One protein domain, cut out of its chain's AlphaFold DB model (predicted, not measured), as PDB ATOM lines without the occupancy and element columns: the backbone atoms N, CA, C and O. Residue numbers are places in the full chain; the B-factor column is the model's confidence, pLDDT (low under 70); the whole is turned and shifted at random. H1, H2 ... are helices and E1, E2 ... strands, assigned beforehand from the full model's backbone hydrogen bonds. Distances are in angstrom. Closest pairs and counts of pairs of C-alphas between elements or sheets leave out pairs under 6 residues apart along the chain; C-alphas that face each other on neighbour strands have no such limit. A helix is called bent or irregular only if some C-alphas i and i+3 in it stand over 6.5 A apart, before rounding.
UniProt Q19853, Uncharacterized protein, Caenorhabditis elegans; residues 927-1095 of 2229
ATOM      1  N   LEU A 927      20.512 -19.206 -50.932       91.25
ATOM      2  CA  LEU A 927      21.211 -20.487 -50.724       91.25
ATOM      3  C   LEU A 927      22.651 -20.350 -50.190       91.25
ATOM      4  O   LEU A 927      23.056 -21.137 -49.340       91.25
ATOM      5  N   ALA A 928      23.415 -19.351 -50.644       89.21
ATOM      6  CA  ALA A 928      24.759 -19.093 -50.119       89.21
ATOM      7  C   ALA A 928      24.738 -18.757 -48.614       89.21
ATOM      8  O   ALA A 928      25.519 -19.312 -47.848       89.21
ATOM      9  N   SER A 929      23.802 -17.909 -48.193       91.46
ATOM     10  CA  SER A 929      23.583 -17.512 -46.801       91.46
ATOM     11  C   SER A 929      23.102 -18.684 -45.937       91.46
ATOM     12  O   SER A 929      23.590 -18.851 -44.822       91.46
ATOM     13  N   ILE A 930      22.223 -19.551 -46.468       92.59
ATOM     14  CA  ILE A 930      21.805 -20.793 -45.786       92.59
ATOM     15  C   ILE A 930      23.016 -21.709 -45.553       92.59
ATOM     16  O   ILE A 930      23.181 -22.227 -44.455       92.59
ATOM     17  N   VAL A 931      23.880 -21.894 -46.558       90.49
ATOM     18  CA  VAL A 931      25.080 -22.745 -46.450       90.49
ATOM     19  C   VAL A 931      26.086 -22.185 -45.437       90.49
ATOM     20  O   VAL A 931      26.643 -22.951 -44.653       90.49
ATOM     21  N   MET A 932      26.307 -20.867 -45.404       90.94
ATOM     22  CA  MET A 932      27.231 -20.257 -44.436       90.94
ATOM     23  C   MET A 932      26.697 -20.293 -42.996       90.94
ATOM     24  O   MET A 932      27.494 -20.455 -42.069       90.94
ATOM     25  N   LEU A 933      25.371 -20.242 -42.808       92.14
ATOM     26  CA  LEU A 933      24.730 -20.539 -41.526       92.14
ATOM     27  C   LEU A 933      24.893 -22.026 -41.154       92.14
ATOM     28  O   LEU A 933      25.398 -22.320 -40.076       92.14
ATOM     29  N   ASP A 934      24.538 -22.958 -42.047       90.38
ATOM     30  CA  ASP A 934      24.565 -24.414 -41.808       90.38
ATOM     31  C   ASP A 934      25.949 -24.931 -41.391       90.38
ATOM     32  O   ASP A 934      26.063 -25.660 -40.405       90.38
ATOM     33  N   ASN A 935      27.009 -24.460 -42.058       85.55
ATOM     34  CA  ASN A 935      28.406 -24.776 -41.731       85.55
ATOM     35  C   ASN A 935      28.789 -24.484 -40.264       85.55
ATOM     36  O   ASN A 935      29.737 -25.077 -39.756       85.55
ATOM     37  N   ASN A 936      28.077 -23.571 -39.597       85.32
ATOM     38  CA  ASN A 936      28.387 -23.072 -38.254       85.32
ATOM     39  C   ASN A 936      27.235 -23.275 -37.253       85.32
ATOM     40  O   ASN A 936      27.388 -22.997 -36.066       85.32
ATOM     41  N   PHE A 937      26.071 -23.760 -37.692       88.64
ATOM     42  CA  PHE A 937      24.848 -23.782 -36.883       88.64
ATOM     43  C   PHE A 937      24.993 -24.651 -35.623       88.64
ATOM     44  O   PHE A 937      24.518 -24.285 -34.551       88.64
ATOM     45  N   GLN A 938      25.737 -25.757 -35.725       83.85
ATOM     46  CA  GLN A 938      26.093 -26.616 -34.591       83.85
ATOM     47  C   GLN A 938      27.021 -25.925 -33.570       83.85
ATOM     48  O   GLN A 938      26.938 -26.213 -32.379       83.85
ATOM     49  N   GLU A 939      27.885 -25.004 -34.014       83.48
ATOM     50  CA  GLU A 939      28.755 -24.204 -33.142       83.48
ATOM     51  C   GLU A 939      27.943 -23.119 -32.411       83.48
ATOM     52  O   GLU A 939      28.002 -23.025 -31.186       83.48
ATOM     53  N   ILE A 940      27.104 -22.367 -33.131       88.43
ATOM     54  CA  ILE A 940      26.320 -21.262 -32.555       88.43
ATOM     55  C   ILE A 940      25.241 -21.742 -31.581       88.43
ATOM     56  O   ILE A 940      25.127 -21.195 -30.485       88.43
ATOM     57  N   LEU A 941      24.479 -22.788 -31.925       89.14
ATOM     58  CA  LEU A 941      23.456 -23.327 -31.020       89.14
ATOM     59  C   LEU A 941      24.072 -23.858 -29.716       89.14
ATOM     60  O   LEU A 941      23.490 -23.674 -28.649       89.14
ATOM     61  N   ARG A 942      25.269 -24.464 -29.782       83.18
ATOM     62  CA  ARG A 942      26.047 -24.870 -28.601       83.18
ATOM     63  C   ARG A 942      26.420 -23.655 -27.751       83.18
ATOM     64  O   ARG A 942      26.254 -23.706 -26.538       83.18
ATOM     65  N   ASP A 943      26.917 -22.579 -28.354       86.62
ATOM     66  CA  ASP A 943      27.434 -21.428 -27.600       86.62
ATOM     67  C   ASP A 943      26.339 -20.562 -26.972       86.62
ATOM     68  O   ASP A 943      26.546 -20.018 -25.886       86.62
ATOM     69  N   VAL A 944      25.146 -20.536 -27.572       89.55
ATOM     70  CA  VAL A 944      23.918 -20.031 -26.937       89.55
ATOM     71  C   VAL A 944      23.617 -20.798 -25.638       89.55
ATOM     72  O   VAL A 944      23.384 -20.179 -24.604       89.55
ATOM     73  N   GLN A 945      23.717 -22.135 -25.636       84.40
ATOM     74  CA  GLN A 945      23.544 -22.953 -24.418       84.40
ATOM     75  C   GLN A 945      24.677 -22.810 -23.387       84.40
ATOM     76  O   GLN A 945      24.529 -23.280 -22.257       84.40
ATOM     77  N   MET A 946      25.814 -22.231 -23.782       80.15
ATOM     78  CA  MET A 946      26.983 -22.016 -22.921       80.15
ATOM     79  C   MET A 946      27.041 -20.600 -22.334       80.15
ATOM     80  O   MET A 946      27.902 -20.364 -21.493       80.15
ATOM     81  N   GLN A 947      26.145 -19.682 -22.727       83.38
ATOM     82  CA  GLN A 947      25.936 -18.447 -21.959       83.38
ATOM     83  C   GLN A 947      25.221 -18.792 -20.648       83.38
ATOM     84  O   GLN A 947      25.766 -18.632 -19.564       83.38
ATOM     85  N   ASP A 948      24.013 -19.342 -20.764       83.86
ATOM     86  CA  ASP A 948      23.228 -19.831 -19.640       83.86
ATOM     87  C   ASP A 948      22.313 -20.969 -20.117       83.86
ATOM     88  O   ASP A 948      21.659 -20.898 -21.162       83.86
ATOM     89  N   ARG A 949      22.267 -22.051 -19.338       78.74
ATOM     90  CA  ARG A 949      21.499 -23.266 -19.648       78.74
ATOM     91  C   ARG A 949      19.993 -23.089 -19.441       78.74
ATOM     92  O   ARG A 949      19.222 -23.904 -19.945       78.74
ATOM     93  N   GLY A 950      19.587 -22.063 -18.693       82.63
ATOM     94  CA  GLY A 950      18.202 -21.651 -18.489       82.63
ATOM     95  C   GLY A 950      17.693 -20.634 -19.512       82.63
ATOM     96  O   GLY A 950      16.485 -20.412 -19.554       82.63
ATOM     97  N   TRP A 951      18.558 -20.026 -20.338       90.20
ATOM     98  CA  TRP A 951      18.162 -18.977 -21.290       90.20
ATOM     99  C   TRP A 951      17.161 -19.493 -22.333       90.20
ATOM    100  O   TRP A 951      15.985 -19.131 -22.280       90.20
ATOM    101  N   ILE A 952      17.598 -20.376 -23.242       92.36
ATOM    102  CA  ILE A 952      16.759 -20.870 -24.345       92.36
ATOM    103  C   ILE A 952      16.103 -22.220 -24.025       92.36
ATOM    104  O   ILE A 952      16.762 -23.232 -23.759       92.36
ATOM    105  N   ARG A 953      14.775 -22.246 -24.146       90.77
ATOM    106  CA  ARG A 953      13.882 -23.399 -23.973       90.77
ATOM    107  C   ARG A 953      13.719 -24.198 -25.270       90.77
ATOM    108  O   ARG A 953      13.993 -25.401 -25.283       90.77
ATOM    109  N   ASN A 954      13.315 -23.551 -26.366       92.09
ATOM    110  CA  ASN A 954      13.271 -24.149 -27.705       92.09
ATOM    111  C   ASN A 954      14.030 -23.311 -28.732       92.09
ATOM    112  O   ASN A 954      13.937 -22.087 -28.751       92.09
ATOM    113  N   PHE A 955      14.646 -24.007 -29.680       93.66
ATOM    114  CA  PHE A 955      15.022 -23.452 -30.971       93.66
ATOM    115  C   PHE A 955      13.960 -23.816 -32.014       93.66
ATOM    116  O   PHE A 955      13.522 -24.970 -32.095       93.66
ATOM    117  N   VAL A 956      13.555 -22.852 -32.840       92.92
ATOM    118  CA  VAL A 956      12.563 -23.034 -33.912       92.92
ATOM    119  C   VAL A 956      13.173 -22.597 -35.241       92.92
ATOM    120  O   VAL A 956      13.766 -21.529 -35.316       92.92
ATOM    121  N   LEU A 957      13.013 -23.398 -36.297       95.04
ATOM    122  CA  LEU A 957      13.397 -23.028 -37.663       95.04
ATOM    123  C   LEU A 957      12.139 -22.783 -38.496       95.04
ATOM    124  O   LEU A 957      11.261 -23.647 -38.588       95.04
ATOM    125  N   VAL A 958      12.069 -21.611 -39.118       93.89
ATOM    126  CA  VAL A 958      10.937 -21.108 -39.902       93.89
ATOM    127  C   VAL A 958      11.461 -20.686 -41.272       93.89
ATOM    128  O   VAL A 958      12.511 -20.066 -41.371       93.89
ATOM    129  N   GLY A 959      10.755 -21.047 -42.339       94.03
ATOM    130  CA  GLY A 959      11.157 -20.762 -43.714       94.03
ATOM    131  C   GLY A 959      10.230 -19.771 -44.389       94.03
ATOM    132  O   GLY A 959       9.027 -19.820 -44.145       94.03
ATOM    133  N   PHE A 960      10.753 -18.935 -45.286       93.43
ATOM    134  CA  PHE A 960       9.945 -18.123 -46.202       93.43
ATOM    135  C   PHE A 960      10.507 -18.109 -47.624       93.43
ATOM    136  O   PHE A 960      11.710 -18.190 -47.842       93.43
ATOM    137  N   ASN A 961       9.627 -18.001 -48.617       92.42
ATOM    138  CA  ASN A 961       9.980 -17.843 -50.028       92.42
ATOM    139  C   ASN A 961       8.946 -16.952 -50.743       92.42
ATOM    140  O   ASN A 961       8.140 -16.286 -50.091       92.42
ATOM    141  N   SER A 962       8.937 -16.926 -52.077       89.49
ATOM    142  CA  SER A 962       8.048 -16.056 -52.870       89.49
ATOM    143  C   SER A 962       6.565 -16.462 -52.851       89.49
ATOM    144  O   SER A 962       5.723 -15.793 -53.448       89.49
ATOM    145  N   THR A 963       6.217 -17.580 -52.207       87.46
ATOM    146  CA  THR A 963       4.864 -18.170 -52.237       87.46
ATOM    147  C   THR A 963       4.298 -18.519 -50.862       87.46
ATOM    148  O   THR A 963       3.082 -18.433 -50.669       87.46
ATOM    149  N   TRP A 964       5.155 -18.871 -49.903       87.24
ATOM    150  CA  TRP A 964       4.796 -19.404 -48.590       87.24
ATOM    151  C   TRP A 964       5.804 -18.956 -47.529       87.24
ATOM    152  O   TRP A 964       6.983 -18.771 -47.835       87.24
ATOM    153  N   GLY A 965       5.345 -18.865 -46.282       87.39
ATOM    154  CA  GLY A 965       6.202 -18.898 -45.105       87.39
ATOM    155  C   GLY A 965       5.562 -19.702 -43.970       87.39
ATOM    156  O   GLY A 965       4.334 -19.764 -43.874       87.39
ATOM    157  N   GLY A 966       6.380 -20.352 -43.140       88.36
ATOM    158  CA  GLY A 966       5.916 -21.173 -42.019       88.36
ATOM    159  C   GLY A 966       7.000 -22.061 -41.384       88.36
ATOM    160  O   GLY A 966       8.147 -22.074 -41.834       88.36
ATOM    161  N   PRO A 967       6.672 -22.797 -40.305       89.07
ATOM    162  CA  PRO A 967       7.636 -23.587 -39.541       89.07
ATOM    163  C   PRO A 967       8.142 -24.807 -40.321       89.07
ATOM    164  O   PRO A 967       7.384 -25.469 -41.029       89.07
ATOM    165  N   ILE A 968       9.420 -25.127 -40.128       92.22
ATOM    166  CA  ILE A 968      10.118 -26.272 -40.729       92.22
ATOM    167  C   ILE A 968      10.437 -27.317 -39.658       92.22
ATOM    168  O   ILE A 968      10.169 -28.503 -39.842       92.22
ATOM    169  N   ALA A 969      11.004 -26.875 -38.531       92.11
ATOM    170  CA  ALA A 969      11.427 -27.739 -37.437       92.11
ATOM    171  C   ALA A 969      11.426 -27.008 -36.090       92.11
ATOM    172  O   ALA A 969      11.391 -25.780 -36.020       92.11
ATOM    173  N   GLN A 970      11.488 -27.788 -35.016       90.07
ATOM    174  CA  GLN A 970      11.660 -27.316 -33.649       90.07
ATOM    175  C   GLN A 970      12.488 -28.344 -32.878       90.07
ATOM    176  O   GLN A 970      12.296 -29.550 -33.045       90.07
ATOM    177  N   SER A 971      13.370 -27.853 -32.017       89.68
ATOM    178  CA  SER A 971      14.166 -28.635 -31.075       89.68
ATOM    179  C   SER A 971      14.035 -28.010 -29.684       89.68
ATOM    180  O   SER A 971      14.213 -26.798 -29.573       89.68
ATOM    181  N   PRO A 972      13.787 -28.780 -28.609       88.60
ATOM    182  CA  PRO A 972      14.115 -28.295 -27.272       88.60
ATOM    183  C   PRO A 972      15.636 -28.092 -27.204       88.60
ATOM    184  O   PRO A 972      16.381 -28.820 -27.869       88.60
ATOM    185  N   SER A 973      16.120 -27.138 -26.409       84.96
ATOM    186  CA  SER A 973      17.558 -26.822 -26.368       84.96
ATOM    187  C   SER A 973      18.427 -28.043 -26.030       84.96
ATOM    188  O   SER A 973      19.478 -28.251 -26.628       84.96
ATOM    189  N   ASN A 974      17.951 -28.950 -25.174       79.31
ATOM    190  CA  ASN A 974      18.654 -30.193 -24.837       79.31
ATOM    191  C   ASN A 974      18.701 -31.275 -25.951       79.31
ATOM    192  O   ASN A 974      19.287 -32.337 -25.720       79.31
ATOM    193  N   ASN A 975      18.110 -31.051 -27.133       82.69
ATOM    194  CA  ASN A 975      18.191 -31.961 -28.283       82.69
ATOM    195  C   ASN A 975      18.087 -31.215 -29.629       82.69
ATOM    196  O   ASN A 975      17.029 -31.169 -30.264       82.69
ATOM    197  N   LEU A 976      19.220 -30.700 -30.102       83.55
ATOM    198  CA  LEU A 976      19.353 -29.924 -31.342       83.55
ATOM    199  C   LEU A 976      19.228 -30.752 -32.642       83.55
ATOM    200  O   LEU A 976      19.182 -30.190 -33.736       83.55
ATOM    201  N   THR A 977      19.155 -32.086 -32.554       80.02
ATOM    202  CA  THR A 977      19.246 -32.993 -33.718       80.02
ATOM    203  C   THR A 977      18.231 -32.670 -34.820       80.02
ATOM    204  O   THR A 977      18.560 -32.746 -36.003       80.02
ATOM    205  N   ALA A 978      16.996 -32.312 -34.448       84.40
ATOM    206  CA  ALA A 978      15.922 -32.056 -35.404       84.40
ATOM    207  C   ALA A 978      16.096 -30.721 -36.143       84.40
ATOM    208  O   ALA A 978      15.906 -30.682 -37.359       84.40
ATOM    209  N   ILE A 979      16.481 -29.647 -35.443       90.57
ATOM    210  CA  ILE A 979      16.669 -28.334 -36.072       90.57
ATOM    211  C   ILE A 979      17.927 -28.290 -36.955       90.57
ATOM    212  O   ILE A 979      17.846 -27.787 -38.076       90.57
ATOM    213  N   ILE A 980      19.045 -28.895 -36.527       87.02
ATOM    214  CA  ILE A 980      20.267 -28.966 -37.348       87.02
ATOM    215  C   ILE A 980      20.013 -29.795 -38.612       87.02
ATOM    216  O   ILE A 980      20.299 -29.345 -39.718       87.02
ATOM    217  N   ALA A 981      19.394 -30.976 -38.482       85.64
ATOM    218  CA  ALA A 981      19.056 -31.791 -39.648       85.64
ATOM    219  C   ALA A 981      18.090 -31.071 -40.606       85.64
ATOM    220  O   ALA A 981      18.168 -31.275 -41.817       85.64
ATOM    221  N   ALA A 982      17.185 -30.228 -40.102       91.64
ATOM    222  CA  ALA A 982      16.289 -29.445 -40.946       91.64
ATOM    223  C   ALA A 982      17.028 -28.356 -41.736       91.64
ATOM    224  O   ALA A 982      16.815 -28.268 -42.946       91.64
ATOM    225  N   LEU A 983      17.929 -27.590 -41.107       92.84
ATOM    226  CA  LEU A 983      18.730 -26.584 -41.813       92.84
ATOM    227  C   LEU A 983      19.652 -27.230 -42.857       92.84
ATOM    228  O   LEU A 983      19.667 -26.792 -44.008       92.84
ATOM    229  N   HIS A 984      20.304 -28.343 -42.514       89.54
ATOM    230  CA  HIS A 984      21.182 -29.062 -43.438       89.54
ATOM    231  C   HIS A 984      20.436 -29.581 -44.677       89.54
ATOM    232  O   HIS A 984      20.955 -29.559 -45.797       89.54
ATOM    233  N   ASN A 985      19.170 -29.985 -44.520       90.30
ATOM    234  CA  ASN A 985      18.312 -30.330 -45.656       90.30
ATOM    235  C   ASN A 985      17.985 -29.119 -46.554       90.30
ATOM    236  O   ASN A 985      17.765 -29.318 -47.746       90.30
ATOM    237  N   LEU A 986      17.978 -27.883 -46.043       91.24
ATOM    238  CA  LEU A 986      17.806 -26.668 -46.859       91.24
ATOM    239  C   LEU A 986      19.110 -26.266 -47.557       91.24
ATOM    240  O   LEU A 986      19.088 -25.921 -48.736       91.24
ATOM    241  N   ALA A 987      20.244 -26.359 -46.858       89.16
ATOM    242  CA  ALA A 987      21.567 -26.065 -47.408       89.16
ATOM    243  C   ALA A 987      21.959 -27.025 -48.550       89.16
ATOM    244  O   ALA A 987      22.593 -26.622 -49.525       89.16
ATOM    245  N   THR A 988      21.554 -28.297 -48.459       87.50
ATOM    246  CA  THR A 988      21.867 -29.328 -49.467       87.50
ATOM    247  C   THR A 988      20.874 -29.404 -50.632       87.50
ATOM    248  O   THR A 988      21.265 -29.798 -51.734       87.50
ATOM    249  N   ASN A 989      19.607 -29.014 -50.447       84.08
ATOM    250  CA  ASN A 989      18.598 -29.027 -51.512       84.08
ATOM    251  C   ASN A 989      18.421 -27.633 -52.127       84.08
ATOM    252  O   ASN A 989      17.614 -26.837 -51.653       84.08
ATOM    253  N   VAL A 990      19.126 -27.376 -53.237       78.50
ATOM    254  CA  VAL A 990      19.008 -26.136 -54.031       78.50
ATOM    255  C   VAL A 990      17.529 -25.798 -54.293       78.50
ATOM    256  O   VAL A 990      16.857 -26.569 -54.990       78.50
ATOM    257  N   PRO A 991      17.008 -24.661 -53.787       81.32
ATOM    258  CA  PRO A 991      15.610 -24.295 -53.980       81.32
ATOM    259  C   PRO A 991      15.239 -24.163 -55.461       81.32
ATOM    260  O   PRO A 991      16.043 -23.754 -56.300       81.32
ATOM    261  N   SER A 992      13.994 -24.486 -55.802       81.17
ATOM    262  CA  SER A 992      13.441 -24.239 -57.140       81.17
ATOM    263  C   SER A 992      12.852 -22.834 -57.296       81.17
ATOM    264  O   SER A 992      12.603 -22.414 -58.427       81.17
ATOM    265  N   ASP A 993      12.640 -22.111 -56.191       87.41
ATOM    266  CA  ASP A 993      12.135 -20.741 -56.211       87.41
ATOM    267  C   ASP A 993      13.249 -19.726 -56.507       87.41
ATOM    268  O   ASP A 993      14.317 -19.735 -55.896       87.41
ATOM    269  N   ASN A 994      12.965 -18.836 -57.451       81.67
ATOM    270  CA  ASN A 994      13.798 -17.708 -57.859       81.67
ATOM    271  C   ASN A 994      12.899 -16.495 -58.180       81.67
ATOM    272  O   ASN A 994      13.138 -15.756 -59.138       81.67
ATOM    273  N   GLY A 995      11.802 -16.339 -57.430       82.58
ATOM    274  CA  GLY A 995      11.045 -15.097 -57.383       82.58
ATOM    275  C   GLY A 995      11.851 -13.959 -56.746       82.58
ATOM    276  O   GLY A 995      12.895 -14.168 -56.134       82.58
ATOM    277  N   CYS A 996      11.366 -12.734 -56.944       85.22
ATOM    278  CA  CYS A 996      12.052 -11.494 -56.566       85.22
ATOM    279  C   CYS A 996      11.315 -10.694 -55.481       85.22
ATOM    280  O   CYS A 996      11.477  -9.482 -55.390       85.22
ATOM    281  N   SER A 997      10.455 -11.359 -54.710       86.78
ATOM    282  CA  SER A 997       9.690 -10.764 -53.616       86.78
ATOM    283  C   SER A 997       9.233 -11.891 -52.690       86.78
ATOM    284  O   SER A 997       8.554 -12.807 -53.157       86.78
ATOM    285  N   VAL A 998       9.654 -11.872 -51.423       90.21
ATOM    286  CA  VAL A 998       9.465 -12.987 -50.476       90.21
ATOM    287  C   VAL A 998       8.491 -12.665 -49.347       90.21
ATOM    288  O   VAL A 998       8.225 -11.510 -49.014       90.21
ATOM    289  N   LYS A 999       7.940 -13.717 -48.740       87.67
ATOM    290  CA  LYS A 999       6.913 -13.627 -47.705       87.67
ATOM    291  C   LYS A 999       7.453 -13.817 -46.286       87.67
ATOM    292  O   LYS A 999       7.054 -14.751 -45.589       87.67
ATOM    293  N   LEU A1000       8.310 -12.898 -45.841       87.33
ATOM    294  CA  LEU A1000       8.738 -12.834 -44.436       87.33
ATOM    295  C   LEU A1000       7.526 -12.817 -43.480       87.33
ATOM    296  O   LEU A1000       7.512 -13.536 -42.483       87.33
ATOM    297  N   TRP A1001       6.464 -12.077 -43.835       78.53
ATOM    298  CA  TRP A1001       5.250 -11.999 -43.020       78.53
ATOM    299  C   TRP A1001       4.543 -13.343 -42.820       78.53
ATOM    300  O   TRP A1001       4.234 -13.678 -41.682       78.53
ATOM    301  N   ASP A1002       4.327 -14.151 -43.869       81.54
ATOM    302  CA  ASP A1002       3.683 -15.471 -43.715       81.54
ATOM    303  C   ASP A1002       4.473 -16.352 -42.724       81.54
ATOM    304  O   ASP A1002       3.871 -17.088 -41.943       81.54
ATOM    305  N   ALA A1003       5.808 -16.260 -42.713       84.20
ATOM    306  CA  ALA A1003       6.663 -16.985 -41.773       84.20
ATOM    307  C   ALA A1003       6.544 -16.466 -40.337       84.20
ATOM    308  O   ALA A1003       6.234 -17.252 -39.441       84.20
ATOM    309  N   LEU A1004       6.750 -15.165 -40.114       82.14
ATOM    310  CA  LEU A1004       6.667 -14.566 -38.778       82.14
ATOM    311  C   LEU A1004       5.257 -14.692 -38.182       82.14
ATOM    312  O   LEU A1004       5.108 -14.952 -36.993       82.14
ATOM    313  N   ASN A1005       4.221 -14.628 -39.017       78.26
ATOM    314  CA  ASN A1005       2.839 -14.838 -38.605       78.26
ATOM    315  C   ASN A1005       2.624 -16.256 -38.025       78.26
ATOM    316  O   ASN A1005       2.062 -16.410 -36.943       78.26
ATOM    317  N   HIS A1006       3.170 -17.296 -38.670       77.83
ATOM    318  CA  HIS A1006       3.159 -18.655 -38.110       77.83
ATOM    319  C   HIS A1006       4.158 -18.870 -36.957       77.83
ATOM    320  O   HIS A1006       3.979 -19.796 -36.165       77.83
ATOM    321  N   ALA A1007       5.230 -18.080 -36.878       74.90
ATOM    322  CA  ALA A1007       6.198 -18.153 -35.787       74.90
ATOM    323  C   ALA A1007       5.627 -17.588 -34.477       74.90
ATOM    324  O   ALA A1007       5.930 -18.125 -33.414       74.90
ATOM    325  N   ILE A1008       4.798 -16.543 -34.577       73.21
ATOM    326  CA  ILE A1008       4.276 -15.787 -33.437       73.21
ATOM    327  C   ILE A1008       2.787 -16.081 -33.193       73.21
ATOM    328  O   ILE A1008       2.466 -16.717 -32.202       73.21
ATOM    329  N   PHE A1009       1.857 -15.707 -34.083       67.93
ATOM    330  CA  PHE A1009       0.410 -15.833 -33.801       67.93
ATOM    331  C   PHE A1009      -0.116 -17.281 -33.804       67.93
ATOM    332  O   PHE A1009      -1.175 -17.551 -33.242       67.93
ATOM    333  N   ALA A1010       0.577 -18.218 -34.461       62.89
ATOM    334  CA  ALA A1010       0.179 -19.630 -34.504       62.89
ATOM    335  C   ALA A1010       0.845 -20.497 -33.412       62.89
ATOM    336  O   ALA A1010       0.800 -21.728 -33.495       62.89
ATOM    337  N   ARG A1011       1.497 -19.872 -32.420       65.10
ATOM    338  CA  ARG A1011       2.280 -20.516 -31.355       65.10
ATOM    339  C   ARG A1011       2.131 -19.753 -30.038       65.10
ATOM    340  O   ARG A1011       2.027 -18.536 -30.039       65.10
ATOM    341  N   ASP A1012       2.249 -20.456 -28.917       66.76
ATOM    342  CA  ASP A1012       2.438 -19.825 -27.604       66.76
ATOM    343  C   ASP A1012       3.922 -19.431 -27.434       66.76
ATOM    344  O   ASP A1012       4.692 -20.102 -26.733       66.76
ATOM    345  N   LEU A1013       4.355 -18.394 -28.163       82.59
ATOM    346  CA  LEU A1013       5.700 -17.823 -28.032       82.59
ATOM    347  C   LEU A1013       5.828 -17.114 -26.673       82.59
ATOM    348  O   LEU A1013       4.917 -16.405 -26.251       82.59
ATOM    349  N   VAL A1014       6.945 -17.317 -25.973       84.55
ATOM    350  CA  VAL A1014       7.180 -16.698 -24.654       84.55
ATOM    351  C   VAL A1014       7.669 -15.260 -24.850       84.55
ATOM    352  O   VAL A1014       8.521 -15.051 -25.718       84.55
ATOM    353  N   PRO A1015       7.201 -14.274 -24.070       84.05
ATOM    354  CA  PRO A1015       7.799 -12.944 -24.075       84.05
ATOM    355  C   PRO A1015       9.307 -12.971 -23.771       84.05
ATOM    356  O   PRO A1015       9.772 -13.867 -23.070       84.05
ATOM    357  N   GLY A1016      10.079 -12.033 -24.320       86.06
ATOM    358  CA  GLY A1016      11.548 -12.062 -24.276       86.06
ATOM    359  C   GLY A1016      12.204 -13.013 -25.288       86.06
ATOM    360  O   GLY A1016      13.415 -13.216 -25.252       86.06
ATOM    361  N   SER A1017      11.430 -13.630 -26.189       91.95
ATOM    362  CA  SER A1017      11.977 -14.509 -27.236       91.95
ATOM    363  C   SER A1017      12.768 -13.746 -28.305       91.95
ATOM    364  O   SER A1017      12.523 -12.572 -28.584       91.95
ATOM    365  N   PHE A1018      13.695 -14.457 -28.947       93.08
ATOM    366  CA  PHE A1018      14.626 -13.921 -29.946       93.08
ATOM    367  C   PHE A1018      14.222 -14.358 -31.359       93.08
ATOM    368  O   PHE A1018      13.816 -15.508 -31.557       93.08
ATOM    369  N   ILE A1019      14.330 -13.466 -32.350       93.19
ATOM    370  CA  ILE A1019      14.038 -13.767 -33.761       93.19
ATOM    371  C   ILE A1019      15.201 -13.330 -34.660       93.19
ATOM    372  O   ILE A1019      15.430 -12.143 -34.886       93.19
ATOM    373  N   GLU A1020      15.872 -14.319 -35.245       95.81
ATOM    374  CA  GLU A1020      17.041 -14.180 -36.111       95.81
ATOM    375  C   GLU A1020      16.616 -14.327 -37.583       95.81
ATOM    376  O   GLU A1020      16.301 -15.430 -38.045       95.81
ATOM    377  N   ILE A1021      16.565 -13.221 -38.330       95.26
ATOM    378  CA  ILE A1021      16.001 -13.154 -39.688       95.26
ATOM    379  C   ILE A1021      17.114 -13.130 -40.742       95.26
ATOM    380  O   ILE A1021      17.811 -12.131 -40.906       95.26
ATOM    381  N   PHE A1022      17.248 -14.204 -41.520       96.10
ATOM    382  CA  PHE A1022      18.236 -14.347 -42.594       96.10
ATOM    383  C   PHE A1022      17.581 -14.139 -43.959       96.10
ATOM    384  O   PHE A1022      16.828 -14.992 -44.438       96.10
ATOM    385  N   GLN A1023      17.892 -13.012 -44.602       94.62
ATOM    386  CA  GLN A1023      17.205 -12.555 -45.810       94.62
ATOM    387  C   GLN A1023      18.186 -12.090 -46.894       94.62
ATOM    388  O   GLN A1023      19.303 -11.649 -46.630       94.62
ATOM    389  N   THR A1024      17.782 -12.219 -48.154       93.43
ATOM    390  CA  THR A1024      18.543 -11.804 -49.340       93.43
ATOM    391  C   THR A1024      17.679 -11.060 -50.353       93.43
ATOM    392  O   THR A1024      18.185 -10.166 -51.019       93.43
ATOM    393  N   THR A1025      16.408 -11.434 -50.489       92.34
ATOM    394  CA  THR A1025      15.437 -10.912 -51.459       92.34
ATOM    395  C   THR A1025      14.459  -9.959 -50.751       92.34
ATOM    396  O   THR A1025      14.100 -10.233 -49.604       92.34
ATOM    397  N   PRO A1026      14.023  -8.841 -51.368       89.67
ATOM    398  CA  PRO A1026      13.073  -7.904 -50.746       89.67
ATOM    399  C   PRO A1026      11.703  -8.544 -50.473       89.67
ATOM    400  O   PRO A1026      11.368  -9.580 -51.052       89.67
ATOM    401  N   GLU A1027      10.886  -7.924 -49.618       84.56
ATOM    402  CA  GLU A1027       9.538  -8.428 -49.316       84.56
ATOM    403  C   GLU A1027       8.509  -8.061 -50.407       84.56
ATOM    404  O   GLU A1027       8.854  -7.644 -51.517       84.56
ATOM    405  N   TYR A1028       7.215  -8.238 -50.122       72.28
ATOM    406  CA  TYR A1028       6.117  -7.759 -50.966       72.28
ATOM    407  C   TYR A1028       5.522  -6.466 -50.392       72.28
ATOM    408  O   TYR A1028       4.851  -6.483 -49.362       72.28
ATOM    409  N   GLU A1029       5.739  -5.347 -51.088       58.47
ATOM    410  CA  GLU A1029       5.520  -3.966 -50.609       58.47
ATOM    411  C   GLU A1029       4.079  -3.623 -50.158       58.47
ATOM    412  O   GLU A1029       3.851  -2.567 -49.571       58.47
ATOM    413  N   LEU A1030       3.081  -4.478 -50.422       55.22
ATOM    414  CA  LEU A1030       1.662  -4.154 -50.211       55.22
ATOM    415  C   LEU A1030       1.104  -4.453 -48.807       55.22
ATOM    416  O   LEU A1030      -0.058  -4.118 -48.564       55.22
ATOM    417  N   ASP A1031       1.868  -5.064 -47.893       53.71
ATOM    418  CA  ASP A1031       1.346  -5.494 -46.578       53.71
ATOM    419  C   ASP A1031       1.761  -4.613 -45.387       53.71
ATOM    420  O   ASP A1031       1.870  -5.067 -44.250       53.71
ATOM    421  N   GLN A1032       1.908  -3.302 -45.620       54.18
ATOM    422  CA  GLN A1032       2.154  -2.293 -44.571       54.18
ATOM    423  C   GLN A1032       1.169  -2.364 -43.387       54.18
ATOM    424  O   GLN A1032       1.525  -2.010 -42.266       54.18
ATOM    425  N   ARG A1033      -0.064  -2.848 -43.608       53.68
ATOM    426  CA  ARG A1033      -1.083  -3.025 -42.552       53.68
ATOM    427  C   ARG A1033      -0.685  -4.054 -41.492       53.68
ATOM    428  O   ARG A1033      -1.160  -3.960 -40.366       53.68
ATOM    429  N   SER A1034       0.170  -5.007 -41.847       60.25
ATOM    430  CA  SER A1034       0.680  -6.013 -40.920       60.25
ATOM    431  C   SER A1034       1.864  -5.530 -40.093       60.25
ATOM    432  O   SER A1034       2.053  -6.013 -38.980       60.25
ATOM    433  N   LEU A1035       2.625  -4.547 -40.588       65.18
ATOM    434  CA  LEU A1035       3.773  -4.008 -39.860       65.18
ATOM    435  C   LEU A1035       3.348  -3.330 -38.550       65.18
ATOM    436  O   LEU A1035       3.977  -3.580 -37.534       65.18
ATOM    437  N   GLY A1036       2.255  -2.557 -38.541       66.59
ATOM    438  CA  GLY A1036       1.731  -1.945 -37.308       66.59
ATOM    439  C   GLY A1036       1.302  -2.982 -36.263       66.59
ATOM    440  O   GLY A1036       1.750  -2.938 -35.126       66.59
ATOM    441  N   LEU A1037       0.543  -4.005 -36.675       67.00
ATOM    442  CA  LEU A1037       0.141  -5.106 -35.784       67.00
ATOM    443  C   LEU A1037       1.341  -5.881 -35.210       67.00
ATOM    444  O   LEU A1037       1.257  -6.428 -34.115       67.00
ATOM    445  N   PHE A1038       2.454  -5.939 -35.941       69.94
ATOM    446  CA  PHE A1038       3.707  -6.517 -35.461       69.94
ATOM    447  C   PHE A1038       4.498  -5.565 -34.558       69.94
ATOM    448  O   PHE A1038       5.096  -6.010 -33.583       69.94
ATOM    449  N   TYR A1039       4.495  -4.269 -34.860       71.25
ATOM    450  CA  TYR A1039       5.125  -3.213 -34.066       71.25
ATOM    451  C   TYR A1039       4.504  -3.134 -32.663       71.25
ATOM    452  O   TYR A1039       5.221  -3.048 -31.668       71.25
ATOM    453  N   ASP A1040       3.179  -3.267 -32.572       68.68
ATOM    454  CA  ASP A1040       2.453  -3.371 -31.304       68.68
ATOM    455  C   ASP A1040       2.796  -4.681 -30.572       68.68
ATOM    456  O   ASP A1040       3.101  -4.681 -29.383       68.68
ATOM    457  N   MET A1041       2.775  -5.814 -31.286       71.81
ATOM    458  CA  MET A1041       2.919  -7.152 -30.700       71.81
ATOM    459  C   MET A1041       4.355  -7.519 -30.289       71.81
ATOM    460  O   MET A1041       4.538  -8.208 -29.288       71.81
ATOM    461  N   SER A1042       5.373  -7.094 -31.042       75.06
ATOM    462  CA  SER A1042       6.784  -7.337 -30.695       75.06
ATOM    463  C   SER A1042       7.134  -6.677 -29.365       75.06
ATOM    464  O   SER A1042       7.766  -7.304 -28.522       75.06
ATOM    465  N   ARG A1043       6.610  -5.469 -29.137       75.03
ATOM    466  CA  ARG A1043       6.758  -4.710 -27.890       75.03
ATOM    467  C   ARG A1043       5.783  -5.176 -26.799       75.03
ATOM    468  O   ARG A1043       6.124  -5.122 -25.628       75.03
ATOM    469  N   ALA A1044       4.628  -5.747 -27.158       73.31
ATOM    470  CA  ALA A1044       3.742  -6.456 -26.220       73.31
ATOM    471  C   ALA A1044       4.341  -7.740 -25.618       73.31
ATOM    472  O   ALA A1044       3.783  -8.279 -24.662       73.31
ATOM    473  N   MET A1045       5.413  -8.268 -26.213       78.86
ATOM    474  CA  MET A1045       6.050  -9.525 -25.812       78.86
ATOM    475  C   MET A1045       7.579  -9.397 -25.700       78.86
ATOM    476  O   MET A1045       8.266 -10.410 -25.785       78.86
ATOM    477  N   ASP A1046       8.117  -8.182 -25.541       82.12
ATOM    478  CA  ASP A1046       9.558  -7.901 -25.378       82.12
ATOM    479  C   ASP A1046      10.476  -8.674 -26.355       82.12
ATOM    480  O   ASP A1046      11.550  -9.160 -25.997       82.12
ATOM    481  N   ILE A1047      10.035  -8.845 -27.604       86.88
ATOM    482  CA  ILE A1047      10.748  -9.650 -28.602       86.88
ATOM    483  C   ILE A1047      11.974  -8.882 -29.094       86.88
ATOM    484  O   ILE A1047      11.865  -7.745 -29.551       86.88
ATOM    485  N   SER A1048      13.135  -9.538 -29.078       88.50
ATOM    486  CA  SER A1048      14.370  -9.022 -29.682       88.50
ATOM    487  C   SER A1048      14.532  -9.547 -31.110       88.50
ATOM    488  O   SER A1048      14.499 -10.760 -31.322       88.50
ATOM    489  N   LEU A1049      14.715  -8.657 -32.094       90.67
ATOM    490  CA  LEU A1049      14.790  -9.031 -33.513       90.67
ATOM    491  C   LEU A1049      16.105  -8.616 -34.171       90.67
ATOM    492  O   LEU A1049      16.456  -7.439 -34.195       90.67
ATOM    493  N   TYR A1050      16.803  -9.564 -34.788       93.90
ATOM    494  CA  TYR A1050      18.059  -9.307 -35.489       93.90
ATOM    495  C   TYR A1050      17.947  -9.685 -36.963       93.90
ATOM    496  O   TYR A1050      17.447 -10.751 -37.319       93.90
ATOM    497  N   GLY A1051      18.406  -8.791 -37.838       94.40
ATOM    498  CA  GLY A1051      18.364  -8.983 -39.286       94.40
ATOM    499  C   GLY A1051      19.750  -9.254 -39.862       94.40
ATOM    500  O   GLY A1051      20.661  -8.464 -39.654       94.40
ATOM    501  N   PHE A1052      19.902 -10.317 -40.646       95.43
ATOM    502  CA  PHE A1052      21.104 -10.633 -41.419       95.43
ATOM    503  C   PHE A1052      20.783 -10.475 -42.909       95.43
ATOM    504  O   PHE A1052      20.368 -11.419 -43.591       95.43
ATOM    505  N   LEU A1053      20.925  -9.244 -43.407       94.99
ATOM    506  CA  LEU A1053      20.578  -8.860 -44.774       94.99
ATOM    507  C   LEU A1053      21.766  -9.064 -45.725       94.99
ATOM    508  O   LEU A1053      22.792  -8.391 -45.635       94.99
ATOM    509  N   THR A1054      21.602  -9.979 -46.679       93.53
ATOM    510  CA  THR A1054      22.660 -10.394 -47.606       93.53
ATOM    511  C   THR A1054      22.837  -9.427 -48.783       93.53
ATOM    512  O   THR A1054      21.974  -9.325 -49.658       93.53
ATOM    513  N   ALA A1055      24.012  -8.807 -48.879       90.07
ATOM    514  CA  ALA A1055      24.487  -8.046 -50.032       90.07
ATOM    515  C   ALA A1055      25.373  -8.894 -50.975       90.07
ATOM    516  O   ALA A1055      25.955  -9.913 -50.595       90.07
ATOM    517  N   LYS A1056      25.481  -8.470 -52.242       85.65
ATOM    518  CA  LYS A1056      26.278  -9.110 -53.304       85.65
ATOM    519  C   LYS A1056      27.042  -8.039 -54.115       85.65
ATOM    520  O   LYS A1056      26.434  -7.377 -54.959       85.65
ATOM    521  N   PRO A1057      28.375  -7.896 -53.957       78.72
ATOM    522  CA  PRO A1057      29.179  -6.854 -54.623       78.72
ATOM    523  C   PRO A1057      29.141  -6.863 -56.155       78.72
ATOM    524  O   PRO A1057      29.488  -5.886 -56.811       78.72
ATOM    525  N   THR A1058      28.721  -7.975 -56.756       75.43
ATOM    526  CA  THR A1058      28.539  -8.109 -58.205       75.43
ATOM    527  C   THR A1058      27.296  -7.385 -58.737       75.43
ATOM    528  O   THR A1058      27.139  -7.295 -59.954       75.43
ATOM    529  N   LEU A1059      26.429  -6.855 -57.862       75.50
ATOM    530  CA  LEU A1059      25.153  -6.205 -58.191       75.50
ATOM    531  C   LEU A1059      25.173  -4.681 -57.939       75.50
ATOM    532  O   LEU A1059      24.198  -4.085 -57.480       75.50
ATOM    533  N   LEU A1060      26.304  -4.038 -58.239       63.64
ATOM    534  CA  LEU A1060      26.463  -2.580 -58.179       63.64
ATOM    535  C   LEU A1060      25.414  -1.833 -59.040       63.64
ATOM    536  O   LEU A1060      25.053  -2.307 -60.120       63.64
ATOM    537  N   PRO A1061      24.962  -0.633 -58.620       58.71
ATOM    538  CA  PRO A1061      25.459   0.132 -57.473       58.71
ATOM    539  C   PRO A1061      24.820  -0.242 -56.127       58.71
ATOM    540  O   PRO A1061      25.373   0.114 -55.096       58.71
ATOM    541  N   ALA A1062      23.670  -0.924 -56.114       66.34
ATOM    542  CA  ALA A1062      22.901  -1.139 -54.885       66.34
ATOM    543  C   ALA A1062      23.347  -2.370 -54.074       66.34
ATOM    544  O   ALA A1062      23.118  -2.421 -52.873       66.34
ATOM    545  N   GLY A1063      23.960  -3.373 -54.710       81.60
ATOM    546  CA  GLY A1063      24.435  -4.604 -54.066       81.60
ATOM    547  C   GLY A1063      23.361  -5.654 -53.773       81.60
ATOM    548  O   GLY A1063      23.698  -6.812 -53.549       81.60
ATOM    549  N   PHE A1064      22.078  -5.303 -53.795       89.17
ATOM    550  CA  PHE A1064      20.992  -6.239 -53.500       89.17
ATOM    551  C   PHE A1064      20.508  -6.999 -54.742       89.17
ATOM    552  O   PHE A1064      20.656  -6.550 -55.883       89.17
ATOM    553  N   VAL A1065      19.899  -8.170 -54.529       88.01
ATOM    554  CA  VAL A1065      19.308  -8.964 -55.618       88.01
ATOM    555  C   VAL A1065      18.093  -8.269 -56.229       88.01
ATOM    556  O   VAL A1065      17.532  -7.336 -55.660       88.01
ATOM    557  N   CYS A1066      17.683  -8.719 -57.418       86.76
ATOM    558  CA  CYS A1066      16.471  -8.240 -58.095       86.76
ATOM    559  C   CYS A1066      16.428  -6.722 -58.385       86.76
ATOM    560  O   CYS A1066      15.359  -6.178 -58.645       86.76
ATOM    561  N   ASN A1067      17.593  -6.056 -58.405       82.17
ATOM    562  CA  ASN A1067      17.759  -4.597 -58.491       82.17
ATOM    563  C   ASN A1067      17.127  -3.825 -57.312       82.17
ATOM    564  O   ASN A1067      16.757  -2.661 -57.471       82.17
ATOM    565  N   ALA A1068      16.993  -4.467 -56.151       86.41
ATOM    566  CA  ALA A1068      16.472  -3.844 -54.942       86.41
ATOM    567  C   ALA A1068      17.423  -2.775 -54.370       86.41
ATOM    568  O   ALA A1068      18.616  -2.719 -54.673       86.41
ATOM    569  N   THR A1069      16.877  -1.950 -53.487       84.97
ATOM    570  CA  THR A1069      17.587  -0.983 -52.639       84.97
ATOM    571  C   THR A1069      17.177  -1.205 -51.182       84.97
ATOM    572  O   THR A1069      16.214  -1.928 -50.937       84.97
ATOM    573  N   GLN A1070      17.838  -0.564 -50.210       79.77
ATOM    574  CA  GLN A1070      17.439  -0.652 -48.791       79.77
ATOM    575  C   GLN A1070      15.951  -0.311 -48.564       79.77
ATOM    576  O   GLN A1070      15.302  -0.930 -47.728       79.77
ATOM    577  N   VAL A1071      15.376   0.594 -49.369       80.41
ATOM    578  CA  VAL A1071      13.951   0.980 -49.307       80.41
ATOM    579  C   VAL A1071      13.006  -0.204 -49.578       80.41
ATOM    580  O   VAL A1071      11.891  -0.222 -49.070       80.41
ATOM    581  N   ASN A1072      13.443  -1.220 -50.330       85.34
ATOM    582  CA  ASN A1072      12.639  -2.410 -50.636       85.34
ATOM    583  C   ASN A1072      12.717  -3.504 -49.546       85.34
ATOM    584  O   ASN A1072      12.101  -4.552 -49.712       85.34
ATOM    585  N   TYR A1073      13.455  -3.258 -48.455       86.98
ATOM    586  CA  TYR A1073      13.497  -4.090 -47.238       86.98
ATOM    587  C   TYR A1073      12.826  -3.374 -46.054       86.98
ATOM    588  O   TYR A1073      13.186  -3.566 -44.891       86.98
ATOM    589  N   TYR A1074      11.884  -2.469 -46.350       79.70
ATOM    590  CA  TYR A1074      11.191  -1.643 -45.358       79.70
ATOM    591  C   TYR A1074      10.510  -2.481 -44.268       79.70
ATOM    592  O   TYR A1074      10.446  -2.045 -43.120       79.70
ATOM    593  N   VAL A1075      10.030  -3.688 -44.602       79.17
ATOM    594  CA  VAL A1075       9.397  -4.568 -43.615       79.17
ATOM    595  C   VAL A1075      10.452  -5.133 -42.665       79.17
ATOM    596  O   VAL A1075      10.274  -4.998 -41.460       79.17
ATOM    597  N   LEU A1076      11.577  -5.668 -43.165       86.97
ATOM    598  CA  LEU A1076      12.681  -6.128 -42.313       86.97
ATOM    599  C   LEU A1076      13.204  -5.014 -41.394       86.97
ATOM    600  O   LEU A1076      13.345  -5.232 -40.196       86.97
ATOM    601  N   PHE A1077      13.468  -3.817 -41.930       85.13
ATOM    602  CA  PHE A1077      13.967  -2.708 -41.113       85.13
ATOM    603  C   PHE A1077      12.950  -2.276 -40.048       85.13
ATOM    604  O   PHE A1077      13.315  -2.217 -38.878       85.13
ATOM    605  N   GLY A1078      11.682  -2.059 -40.415       77.69
ATOM    606  CA  GLY A1078      10.638  -1.654 -39.465       77.69
ATOM    607  C   GLY A1078      10.298  -2.712 -38.406       77.69
ATOM    608  O   GLY A1078       9.875  -2.362 -37.310       77.69
ATOM    609  N   MET A1079      10.497  -4.000 -38.713       79.23
ATOM    610  CA  MET A1079      10.351  -5.112 -37.760       79.23
ATOM    611  C   MET A1079      11.535  -5.252 -36.803       79.23
ATOM    612  O   MET A1079      11.390  -5.861 -35.750       79.23
ATOM    613  N   VAL A1080      12.708  -4.736 -37.170       84.61
ATOM    614  CA  VAL A1080      13.894  -4.760 -36.310       84.61
ATOM    615  C   VAL A1080      13.944  -3.516 -35.426       84.61
ATOM    616  O   VAL A1080      14.185  -3.651 -34.228       84.61
ATOM    617  N   THR A1081      13.638  -2.327 -35.963       74.24
ATOM    618  CA  THR A1081      13.572  -1.081 -35.175       74.24
ATOM    619  C   THR A1081      12.430  -1.066 -34.161       74.24
ATOM    620  O   THR A1081      12.512  -0.329 -33.188       74.24
ATOM    621  N   SER A1082      11.409  -1.922 -34.309       71.03
ATOM    622  CA  SER A1082      10.380  -2.134 -33.278       71.03
ATOM    623  C   SER A1082      10.890  -2.864 -32.025       71.03
ATOM    624  O   SER A1082      10.099  -3.210 -31.153       71.03
ATOM    625  N   SER A1083      12.196  -3.120 -31.932       78.04
ATOM    626  CA  SER A1083      12.870  -3.770 -30.811       78.04
ATOM    627  C   SER A1083      14.217  -3.100 -30.529       78.04
ATOM    628  O   SER A1083      14.732  -2.333 -31.341       78.04
ATOM    629  N   THR A1084      14.861  -3.463 -29.422       76.56
ATOM    630  CA  THR A1084      16.268  -3.116 -29.143       76.56
ATOM    631  C   THR A1084      17.269  -3.947 -29.969       76.56
ATOM    632  O   THR A1084      18.450  -4.026 -29.635       76.56
ATOM    633  N   GLY A1085      16.830  -4.593 -31.051       86.90
ATOM    634  CA  GLY A1085      17.652  -5.388 -31.959       86.90
ATOM    635  C   GLY A1085      18.497  -4.568 -32.941       86.90
ATOM    636  O   GLY A1085      18.750  -3.384 -32.723       86.90
ATOM    637  N   GLN A1086      18.998  -5.207 -34.003       88.32
ATOM    638  CA  GLN A1086      19.840  -4.561 -35.023       88.32
ATOM    639  C   GLN A1086      19.823  -5.335 -36.350       88.32
ATOM    640  O   GLN A1086      19.909  -6.564 -36.366       88.32
ATOM    641  N   THR A1087      19.781  -4.615 -37.477       91.62
ATOM    642  CA  THR A1087      20.033  -5.197 -38.805       91.62
ATOM    643  C   THR A1087      21.506  -5.034 -39.161       91.62
ATOM    644  O   THR A1087      22.047  -3.924 -39.139       91.62
ATOM    645  N   TYR A1088      22.136  -6.141 -39.527       92.36
ATOM    646  CA  TYR A1088      23.454  -6.220 -40.132       92.36
ATOM    647  C   TYR A1088      23.281  -6.406 -41.646       92.36
ATOM    648  O   TYR A1088      22.512  -7.261 -42.091       92.36
ATOM    649  N   ILE A1089      23.974  -5.597 -42.444       91.31
ATOM    650  CA  ILE A1089      24.009  -5.691 -43.905       91.31
ATOM    651  C   ILE A1089      25.406  -6.169 -44.290       91.31
ATOM    652  O   ILE A1089      26.388  -5.480 -44.019       91.31
ATOM    653  N   LEU A1090      25.501  -7.347 -44.905       91.90
ATOM    654  CA  LEU A1090      26.775  -8.036 -45.100       91.90
ATOM    655  C   LEU A1090      26.778  -8.966 -46.316       91.90
ATOM    656  O   LEU A1090      25.738  -9.444 -46.768       91.90
ATOM    657  N   GLN A1091      27.959  -9.264 -46.844       92.02
ATOM    658  CA  GLN A1091      28.171 -10.318 -47.826       92.02
ATOM    659  C   GLN A1091      27.801 -11.690 -47.245       92.02
ATOM    660  O   GLN A1091      28.067 -11.981 -46.082       92.02
ATOM    661  N   ALA A1092      27.280 -12.588 -48.089       89.05
ATOM    662  CA  ALA A1092      26.867 -13.935 -47.669       89.05
ATOM    663  C   ALA A1092      27.974 -14.756 -46.972       89.05
ATOM    664  O   ALA A1092      27.656 -15.646 -46.192       89.05
ATOM    665  N   LEU A1093      29.254 -14.477 -47.261       87.42
ATOM    666  CA  LEU A1093      30.394 -15.138 -46.617       87.42
ATOM    667  C   LEU A1093      30.563 -14.711 -45.155       87.42
ATOM    668  O   LEU A1093      30.738 -15.574 -44.305       87.42
ATOM    669  N   GLU A1094      30.406 -13.421 -44.847       90.41
ATOM    670  CA  GLU A1094      30.567 -12.894 -43.484       90.41
ATOM    671  C   GLU A1094      29.479 -13.383 -42.521       90.41
ATOM    672  O   GLU A1094      29.589 -13.191 -41.314       90.41
ATOM    673  N   ILE A1095      28.452 -14.084 -43.014       90.45
ATOM    674  CA  ILE A1095      27.444 -14.727 -42.168       90.45
ATOM    675  C   ILE A1095      28.082 -15.766 -41.238       90.45
ATOM    676  O   ILE A1095      27.614 -15.881 -40.115       90.45
TER     677      ILE A1095
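AT A GLANCE: This is residues 927 to 1095 of the 2229 residues of an uncharacterized protein of Caenorhabditis elegans (UniProt Q19853). A small parallel sheet, E3 E4 E5, has H5 over one face and H4 beyond H5; next to it a long hairpin, E1 and E2, is held between H2 and H3. The bent helix H1 runs past the sheet's other side, its arm H1a beside H2. The printed part has 169 residues with five named helices and five named strands, in the order H1 E1 E2 H2 H3 E3 H4 E4 H5 E5, a mixed class. It is compact, with a radius of gyration of the C-alphas of 15.6 A and a rounded outline of 44 by 36 by 26 A.

IN THESE COORDINATES: Find C-alpha 927 at (21.211, -20.487, -50.724), where H1, residues 927 to 947, begins. By its hydrogen bonds it was assigned as one helix, but it is bent: C-alphas 935 and 938 are 7.7 A apart, and the arms H1a, residues 927 to 935, and H1b, 938 to 947, stand at 57 degrees. Next come E1, 952 to 960, 23.1 A; E2, 965 to 972, 21.7 A; H2, 977 to 988, 16.4 A; and H3, 1000 to 1008. Then read E3, 1018 to 1023; H4, 1032 to 1044, 18.9 A, neither bent nor irregular, but only just, with C-alphas 1033 and 1036 6.0 A apart; and E4, 1048 to 1055, 22.7 A. H5, 1070 to 1081, is irregular, with C-alphas 1072 and 1075 8.0 A apart; E5, 1086 to 1091, ends at C-alpha 1091 at (28.171, -10.318, -47.826).

HOW THE PARTS SIT: Start at inner strand E4, with parallel neighbours E3 and E5: N 1021 of E3 and O 1050 of E4 are within hydrogen-bond range at 2.8 A, and so are N 1088 of E5 and O 1051 of E4, at 2.8 A. E3, H4, E4 and E4, H5, E5 are strand-helix-strand units, parallel neighbours with a helix between, both crossovers right-handed. H5 makes two layers with the sheet, a helix on one face, at a height of 9.3 A, along the strands. H4 touches residues 1075 to 1079 of H5, closest C-alphas Tyr 1039 and Met 1079, 6.7 A. H1a is on the opposite face. It touches H2, closest C-alphas Val 931 and Ala 987, 4.9 A, at 38 degrees, only just steep, opposite ways. In the antiparallel hairpin E1 and E2, N 957 and O 969 are 2.9 A apart. The closest C-alphas of E2 and H3, Gly 965 and Ala 1003, are 3.9 A apart; those of E2 and H2, Ala 969 and Ile 979, 5.4 A. H3 only grazes the sheet E3 E4 E5. Every O i to N i+4 pair is within hydrogen-bond range in H1a, H2 and H3; H1b has 5 of 6, H4 6 of 9, H5 5 of 8.

THE WHOLE: The farthest C-alphas, of Gly 950 and Pro 1061, are 45.2 A apart. The printed part has no cut; the links H2 to H3 and E4 to H5 are long. Look for pLDDT under 70 at residues 1009 to 1012, 1029 to 1038, 1040 and 1060 to 1062.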